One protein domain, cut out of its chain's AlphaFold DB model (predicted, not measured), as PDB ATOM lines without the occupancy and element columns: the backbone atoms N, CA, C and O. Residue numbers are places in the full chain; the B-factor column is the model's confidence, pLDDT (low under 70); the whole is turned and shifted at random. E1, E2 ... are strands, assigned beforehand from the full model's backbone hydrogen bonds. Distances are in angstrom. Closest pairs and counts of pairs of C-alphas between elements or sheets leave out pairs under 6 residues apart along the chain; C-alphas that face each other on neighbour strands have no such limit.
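This is residues 4 to 68 of the 137 residues of an uncharacterized protein of Phytophthora megakarya (UniProt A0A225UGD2). A long, thin model: a twisted four-strand sheet, order E1 - E6 - E5 - E4, makes one end, and the two-strand hairpin E2 and E3 makes the other. The printed part has 65 residues with six named strands, E1 to E6 along the chain, no named helix, and both sheets antiparallel. It is all strand, though strands hold 32 of the 65 residues, and loose, with radius of gyration of the C-alphas 13.6 A and spans 45 by 18 by 17 A.

Find E6, residues 61 to 67, 20.4 A long, ending at C-alpha 67 (130.449, 117.910, 144.900). Beside it look for E5, 51 to 57, 20.3 A, then E4, 40 to 44, 13.6 A. E1, 4 to 6, begins at C-alpha 4 (135.889, 114.645, 144.361). E2 is 23 to 27 and E3 30 to 34.

E4, E5 and E6 form a meander, each strand the antiparallel neighbour of the one before. Look at N 54 and O 64, 2.9 A, for E5 and E6; N 53 and O 43, 2.8 A, for E4 and E5; N 65 and O 5, 2.9 A, for E1 and E6. In the hairpin E2 and E3, N 25 and O 32 are 2.8 A apart. E3 and E4 are apart.

The C-alphas farthest apart, Lys 29 and Gly 47, are 45.1 A apart. The link E1 to E2, residues 7 to 22, is long. The printed part has no cut, and no printed residue is under 70 in pLDDT.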
ATOM      1  N   THR A   4     135.254 114.467 145.667       88.81
ATOM      2  CA  THR A   4     135.889 114.645 144.361       88.81
ATOM      3  C   THR A   4     136.560 113.341 143.992       88.81
ATOM      4  O   THR A   4     137.376 112.822 144.753       88.81
ATOM      5  N   GLY A   5     136.211 112.797 142.835       90.44
ATOM      6  CA  GLY A   5     136.752 111.522 142.399       90.44
ATOM      7  C   GLY A   5     136.491 111.251 140.932       90.44
ATOM      8  O   GLY A   5     135.800 112.007 140.244       90.44
ATOM      9  N   THR A   6     137.064 110.155 140.455       91.00
ATOM     10  CA  THR A   6     136.767 109.638 139.125       91.00
ATOM     11  C   THR A   6     135.424 108.919 139.129       91.00
ATOM     12  O   THR A   6     135.006 108.339 140.132       91.00
ATOM     13  N   ILE A   7     134.728 108.973 137.998       90.00
ATOM     14  CA  ILE A   7     133.429 108.325 137.828       90.00
ATOM     15  C   ILE A   7     133.418 107.525 136.532       90.00
ATOM     16  O   ILE A   7     133.983 107.944 135.522       90.00
ATOM     17  N   GLN A   8     132.790 106.352 136.572       88.25
ATOM     18  CA  GLN A   8     132.531 105.567 135.371       88.25
ATOM     19  C   GLN A   8     131.458 106.256 134.524       88.25
ATOM     20  O   GLN A   8     130.473 106.770 135.054       88.25
ATOM     21  N   THR A   9     131.645 106.245 133.207       84.31
ATOM     22  CA  THR A   9     130.734 106.880 132.243       84.31
ATOM     23  C   THR A   9     129.384 106.191 132.149       84.31
ATOM     24  O   THR A   9     128.392 106.849 131.859       84.31
ATOM     25  N   ASP A  10     129.340 104.891 132.441       84.75
ATOM     26  CA  ASP A  10     128.154 104.046 132.251       84.75
ATOM     27  C   ASP A  10     127.180 104.133 133.437       84.75
ATOM     28  O   ASP A  10     126.207 103.386 133.533       84.75
ATOM     29  N   LYS A  11     127.440 105.055 134.373       84.56
ATOM     30  CA  LYS A  11     126.605 105.264 135.550       84.56
ATOM     31  C   LYS A  11     125.371 106.094 135.194       84.56
ATOM     32  O   LYS A  11     125.470 107.156 134.574       84.56
ATOM     33  N   SER A  12     124.201 105.636 135.633       80.69
ATOM     34  CA  SER A  12     122.942 106.360 135.450       80.69
ATOM     35  C   SER A  12     122.999 107.750 136.099       80.69
ATOM     36  O   SER A  12     123.557 107.936 137.181       80.69
ATOM     37  N   GLY A  13     122.454 108.752 135.403       82.25
ATOM     38  CA  GLY A  13     122.455 110.149 135.849       82.25
ATOM     39  C   GLY A  13     123.736 110.937 135.548       82.25
ATOM     40  O   GLY A  13     123.794 112.126 135.865       82.25
ATOM     41  N   TYR A  14     124.752 110.328 134.920       84.50
ATOM     42  CA  TYR A  14     125.914 111.073 134.437       84.50
ATOM     43  C   TYR A  14     125.595 111.864 133.158       84.50
ATOM     44  O   TYR A  14     124.813 111.436 132.307       84.50
ATOM     45  N   ALA A  15     126.211 113.040 133.015       84.12
ATOM     46  CA  ALA A  15     125.958 113.942 131.898       84.12
ATOM     47  C   ALA A  15     126.547 113.384 130.591       84.12
ATOM     48  O   ALA A  15     127.734 113.555 130.305       84.12
ATOM     49  N   GLN A  16     125.700 112.771 129.759       82.56
ATOM     50  CA  GLN A  16     126.110 112.191 128.472       82.56
ATOM     51  C   GLN A  16     126.772 113.216 127.535       82.56
ATOM     52  O   GLN A  16     127.679 112.866 126.790       82.56
ATOM     53  N   GLY A  17     126.408 114.502 127.626       79.44
ATOM     54  CA  GLY A  17     127.029 115.573 126.831       79.44
ATOM     55  C   GLY A  17     128.519 115.823 127.128       79.44
ATOM     56  O   GLY A  17     129.235 116.379 126.292       79.44
ATOM     57  N   VAL A  18     129.005 115.395 128.298       82.31
ATOM     58  CA  VAL A  18     130.421 115.494 128.707       82.31
ATOM     59  C   VAL A  18     131.203 114.234 128.348       82.31
ATOM     60  O   VAL A  18     132.430 114.274 128.233       82.31
ATOM     61  N   VAL A  19     130.505 113.122 128.122       82.06
ATOM     62  CA  VAL A  19     131.111 111.869 127.690       82.06
ATOM     63  C   VAL A  19     131.574 112.020 126.245       82.06
ATOM     64  O   VAL A  19     130.784 112.180 125.319       82.06
ATOM     65  N   THR A  20     132.886 111.975 126.037       81.12
ATOM     66  CA  THR A  20     133.476 111.998 124.697       81.12
ATOM     67  C   THR A  20     134.414 110.829 124.522       81.12
ATOM     68  O   THR A  20     135.404 110.717 125.231       81.12
ATOM     69  N   SER A  21     134.161 109.997 123.523       79.31
ATOM     70  CA  SER A  21     135.098 108.956 123.116       79.31
ATOM     71  C   SER A  21     136.297 109.557 122.380       79.31
ATOM     72  O   SER A  21     136.117 110.419 121.514       79.31
ATOM     73  N   LYS A  22     137.494 109.033 122.639       83.69
ATOM     74  CA  LYS A  22     138.686 109.294 121.826       83.69
ATOM     75  C   LYS A  22     138.472 108.723 120.418       83.69
ATOM     76  O   LYS A  22     138.298 107.516 120.273       83.69
ATOM     77  N   LYS A  23     138.465 109.576 119.391       82.12
ATOM     78  CA  LYS A  23     138.336 109.163 117.982       82.12
ATOM     79  C   LYS A  23     139.492 109.726 117.165       82.12
ATOM     80  O   LYS A  23     139.897 110.863 117.374       82.12
ATOM     81  N   PHE A  24     139.997 108.955 116.210       82.44
ATOM     82  CA  PHE A  24     140.942 109.451 115.211       82.44
ATOM     83  C   PHE A  24     140.171 109.781 113.940       82.44
ATOM     84  O   PHE A  24     139.394 108.964 113.448       82.44
ATOM     85  N   LYS A  25     140.342 111.000 113.435       83.31
ATOM     86  CA  LYS A  25     139.793 111.431 112.152       83.31
ATOM     87  C   LYS A  25     140.944 111.727 111.209       83.31
ATOM     88  O   LYS A  25     141.877 112.434 111.577       83.31
ATOM     89  N   THR A  26     140.872 111.220 109.987       86.25
ATOM     90  CA  THR A  26     141.829 111.575 108.940       86.25
ATOM     91  C   THR A  26     141.425 112.920 108.349       86.25
ATOM     92  O   THR A  26     140.392 113.023 107.696       86.25
ATOM     93  N   VAL A  27     142.225 113.955 108.590       80.88
ATOM     94  CA  VAL A  27     142.041 115.299 108.029       80.88
ATOM     95  C   VAL A  27     143.281 115.607 107.200       80.88
ATOM     96  O   VAL A  27     144.398 115.486 107.696       80.88
ATOM     97  N   ASN A  28     143.110 115.955 105.923       78.56
ATOM     98  CA  ASN A  28     144.221 116.260 105.010       78.56
ATOM     99  C   ASN A  28     145.319 115.177 104.998       78.56
ATOM    100  O   ASN A  28     146.501 115.472 105.164       78.56
ATOM    101  N   LYS A  29     144.918 113.903 104.845       81.75
ATOM    102  CA  LYS A  29     145.806 112.718 104.845       81.75
ATOM    103  C   LYS A  29     146.610 112.506 106.143       81.75
ATOM    104  O   LYS A  29     147.477 111.638 106.183       81.75
ATOM    105  N   ARG A  30     146.321 113.249 107.216       77.69
ATOM    106  CA  ARG A  30     146.933 113.088 108.544       77.69
ATOM    107  C   ARG A  30     145.881 112.610 109.537       77.69
ATOM    108  O   ARG A  30     144.766 113.125 109.555       77.69
ATOM    109  N   GLN A  31     146.218 111.627 110.367       80.00
ATOM    110  CA  GLN A  31     145.331 111.209 111.451       80.00
ATOM    111  C   GLN A  31     145.419 112.222 112.591       80.00
ATOM    112  O   GLN A  31     146.476 112.415 113.188       80.00
ATOM    113  N   VAL A  32     144.301 112.875 112.884       82.44
ATOM    114  CA  VAL A  32     144.165 113.854 113.960       82.44
ATOM    115  C   VAL A  32     143.232 113.284 115.017       82.44
ATOM    116  O   VAL A  32     142.150 112.771 114.721       82.44
ATOM    117  N   MET A  33     143.659 113.358 116.272       79.56
ATOM    118  CA  MET A  33     142.858 112.917 117.404       79.56
ATOM    119  C   MET A  33     141.797 113.962 117.752       79.56
ATOM    120  O   MET A  33     142.100 115.146 117.892       79.56
ATOM    121  N   VAL A  34     140.557 113.512 117.920       81.00
ATOM    122  CA  VAL A  34     139.414 114.341 118.291       81.00
ATOM    123  C   VAL A  34     138.768 113.777 119.557       81.00
ATOM    124  O   VAL A  34     138.375 112.604 119.564       81.00
ATOM    125  N   PRO A  35     138.570 114.603 120.600       83.25
ATOM    126  CA  PRO A  35     139.100 115.965 120.798       83.25
ATOM    127  C   PRO A  35     140.637 116.025 121.016       83.25
ATOM    128  O   PRO A  35     141.235 115.015 121.398       83.25
ATOM    129  N   PRO A  36     141.280 117.189 120.782       83.75
ATOM    130  CA  PRO A  36     142.717 117.386 121.001       83.75
ATOM    131  C   PRO A  36     143.146 117.164 122.458       83.75
ATOM    132  O   PRO A  36     142.349 117.314 123.388       83.75
ATOM    133  N   GLN A  37     144.432 116.872 122.664       82.88
ATOM    134  CA  GLN A  37     145.021 116.829 124.007       82.88
ATOM    135  C   GLN A  37     144.878 118.190 124.697       82.88
ATOM    136  O   GLN A  37     144.998 119.234 124.062       82.88
ATOM    137  N   GLY A  38     144.599 118.171 125.995       84.69
ATOM    138  CA  GLY A  38     144.305 119.346 126.807       84.69
ATOM    139  C   GLY A  38     142.847 119.808 126.761       84.69
ATOM    140  O   GLY A  38     142.504 120.748 127.472       84.69
ATOM    141  N   THR A  39     141.973 119.166 125.975       86.06
ATOM    142  CA  THR A  39     140.550 119.539 125.941       86.06
ATOM    143  C   THR A  39     139.880 119.227 127.276       86.06
ATOM    144  O   THR A  39     139.974 118.105 127.777       86.06
ATOM    145  N   VAL A  40     139.149 120.205 127.812       88.38
ATOM    146  CA  VAL A  40     138.349 120.061 129.033       88.38
ATOM    147  C   VAL A  40     136.882 120.324 128.711       88.38
ATOM    148  O   VAL A  40     136.569 121.235 127.945       88.38
ATOM    149  N   LYS A  41     135.972 119.534 129.282       89.25
ATOM    150  CA  LYS A  41     134.530 119.813 129.254       89.25
ATOM    151  C   LYS A  41     133.957 119.736 130.652       89.25
ATOM    152  O   LYS A  41     134.319 118.853 131.423       89.25
ATOM    153  N   PHE A  42     133.004 120.612 130.928       88.25
ATOM    154  CA  PHE A  42     132.256 120.627 132.172       88.25
ATOM    155  C   PHE A  42     130.765 120.529 131.867       88.25
ATOM    156  O   PHE A  42     130.290 121.080 130.874       88.25
ATOM    157  N   ALA A  43     130.029 119.825 132.718       87.25
ATOM    158  CA  ALA A  43     128.585 119.964 132.803       87.25
ATOM    159  C   ALA A  43     128.163 120.029 134.253       87.25
ATOM    160  O   ALA A  43     128.705 119.360 135.134       87.25
ATOM    161  N   GLU A  44     127.142 120.831 134.464       87.81
ATOM    162  CA  GLU A  44     126.591 121.099 135.769       87.81
ATOM    163  C   GLU A  44     125.196 120.515 135.832       87.81
ATOM    164  O   GLU A  44     124.444 120.514 134.849       87.81
ATOM    165  N   ASN A  45     124.847 120.005 137.004       86.94
ATOM    166  CA  ASN A  45     123.482 119.599 137.242       86.94
ATOM    167  C   ASN A  45     122.633 120.851 137.517       86.94
ATOM    168  O   ASN A  45     122.918 121.607 138.442       86.94
ATOM    169  N   LYS A  46     121.573 121.053 136.725       86.06
ATOM    170  CA  LYS A  46     120.665 122.205 136.856       86.06
ATOM    171  C   LYS A  46     119.892 122.215 138.179       86.06
ATOM    172  O   LYS A  46     119.621 123.287 138.702       86.06
ATOM    173  N   GLY A  47     119.533 121.045 138.709       84.25
ATOM    174  CA  GLY A  47     118.823 120.937 139.988       84.25
ATOM    175  C   GLY A  47     119.757 121.069 141.190       84.25
ATOM    176  O   GLY A  47     119.382 121.628 142.214       84.25
ATOM    177  N   PHE A  48     120.996 120.595 141.046       83.06
ATOM    178  CA  PHE A  48     122.005 120.635 142.100       83.06
ATOM    179  C   PHE A  48     123.298 121.257 141.570       83.06
ATOM    180  O   PHE A  48     124.219 120.523 141.201       83.06
ATOM    181  N   PRO A  49     123.419 122.598 141.578       79.06
ATOM    182  CA  PRO A  49     124.594 123.285 141.040       79.06
ATOM    183  C   PRO A  49     125.873 122.967 141.824       79.06
ATOM    184  O   PRO A  49     126.969 123.222 141.350       79.06
ATOM    185  N   ILE A  50     125.751 122.360 143.005       85.19
ATOM    186  CA  ILE A  50     126.860 121.858 143.820       85.19
ATOM    187  C   ILE A  50     127.588 120.695 143.111       85.19
ATOM    188  O   ILE A  50     128.776 120.483 143.355       85.19
ATOM    189  N   ILE A  51     126.917 119.958 142.218       87.12
ATOM    190  CA  ILE A  51     127.469 118.784 141.531       87.12
ATOM    191  C   ILE A  51     127.921 119.158 140.120       87.12
ATOM    192  O   ILE A  51     127.139 119.641 139.298       87.12
ATOM    193  N   THR A  52     129.186 118.865 139.826       87.62
ATOM    194  CA  THR A  52     129.798 119.123 138.518       87.62
ATOM    195  C   THR A  52     130.458 117.865 137.984       87.62
ATOM    196  O   THR A  52     131.247 117.218 138.677       87.62
ATOM    197  N   ALA A  53     130.160 117.544 136.733       89.38
ATOM    198  CA  ALA A  53     130.878 116.558 135.950       89.38
ATOM    199  C   ALA A  53     131.961 117.265 135.132       89.38
ATOM    200  O   ALA A  53     131.690 118.261 134.464       89.38
ATOM    201  N   ALA A  54     133.177 116.733 135.164       89.44
ATOM    202  CA  ALA A  54     134.289 117.214 134.361       89.44
ATOM    203  C   ALA A  54     134.867 116.074 133.524       89.44
ATOM    204  O   ALA A  54     134.911 114.919 133.954       89.44
ATOM    205  N   MET A  55     135.335 116.413 132.334       90.38
ATOM    206  CA  MET A  55     136.083 115.532 131.457       90.38
ATOM    207  C   MET A  55     137.374 116.222 131.060       90.38
ATOM    208  O   MET A  55     137.352 117.390 130.671       90.38
ATOM    209  N   TYR A  56     138.477 115.489 131.156       88.81
ATOM    210  CA  TYR A  56     139.796 115.958 130.766       88.81
ATOM    211  C   TYR A  56     140.453 114.982 129.795       88.81
ATOM    212  O   TYR A  56     140.498 113.771 130.037       88.81
ATOM    213  N   MET A  57     140.984 115.533 128.706       85.31
ATOM    214  CA  MET A  57     141.760 114.799 127.717       85.31
ATOM    215  C   MET A  57     143.240 115.071 127.895       85.31
ATOM    216  O   MET A  57     143.711 116.154 127.574       85.31
ATOM    217  N   ASP A  58     143.985 114.061 128.328       83.31
ATOM    218  CA  ASP A  58     145.446 114.059 128.263       83.31
ATOM    219  C   ASP A  58     145.895 112.985 127.256       83.31
ATOM    220  O   ASP A  58     145.511 113.012 126.083       83.31
ATOM    221  N   ARG A  59     146.628 111.960 127.705       80.00
ATOM    222  CA  ARG A  59     146.917 110.757 126.901       80.00
ATOM    223  C   ARG A  59     145.696 109.841 126.790       80.00
ATOM    224  O   ARG A  59     145.427 109.290 125.716       80.00
ATOM    225  N   ASN A  60     144.956 109.729 127.893       81.81
ATOM    226  CA  ASN A  60     143.713 108.981 128.035       81.81
ATOM    227  C   ASN A  60     142.618 109.909 128.577       81.81
ATOM    228  O   ASN A  60     142.903 110.877 129.280       81.81
ATOM    229  N   LEU A  61     141.375 109.596 128.228       81.44
ATOM    230  CA  LEU A  61     140.181 110.286 128.703       81.44
ATOM    231  C   LEU A  61     139.968 109.996 130.193       81.44
ATOM    232  O   LEU A  61     139.949 108.830 130.592       81.44
ATOM    233  N   VAL A  62     139.756 111.039 130.993       89.25
ATOM    234  CA  VAL A  62     139.414 110.906 132.414       89.25
ATOM    235  C   VAL A  62     138.125 111.659 132.707       89.25
ATOM    236  O   VAL A  62     137.984 112.834 132.367       89.25
ATOM    237  N   HIS A  63     137.200 110.973 133.377       90.75
ATOM    238  CA  HIS A  63     135.949 111.533 133.869       90.75
ATOM    239  C   HIS A  63     136.005 111.725 135.374       90.75
ATOM    240  O   HIS A  63     136.389 110.820 136.118       90.75
ATOM    241  N   MET A  64     135.595 112.906 135.815       90.00
ATOM    242  CA  MET A  64     135.560 113.299 137.214       90.00
ATOM    243  C   MET A  64     134.176 113.810 137.598       90.00
ATOM    244  O   MET A  64     133.439 114.365 136.777       90.00
ATOM    245  N   LEU A  65     133.846 113.625 138.868       90.06
ATOM    246  CA  LEU A  65     132.688 114.214 139.518       90.06
ATOM    247  C   LEU A  65     133.164 114.907 140.794       90.06
ATOM    248  O   LEU A  65     133.914 114.319 141.578       90.06
ATOM    249  N   SER A  66     132.723 116.144 140.997       87.81
ATOM    250  CA  SER A  66     132.978 116.891 142.224       87.81
ATOM    251  C   SER A  66     131.681 117.449 142.796       87.81
ATOM    252  O   SER A  66     130.852 117.993 142.062       87.81
ATOM    253  N   SER A  67     131.516 117.306 144.109       87.56
ATOM    254  CA  SER A  67     130.449 117.910 144.900       87.56
ATOM    255  C   SER A  67     131.038 119.035 145.749       87.56
ATOM    256  O   SER A  67     131.838 118.749 146.637       87.56
ATOM    257  N   GLY A  68     130.614 120.275 145.483       74.00
ATOM    258  CA  GLY A  68     130.789 121.478 146.311       74.00
ATOM    259  C   GLY A  68     132.130 122.213 146.228       74.00
ATOM    260  O   GLY A  68     132.573 122.803 147.207       74.00
TER     261      GLY A  68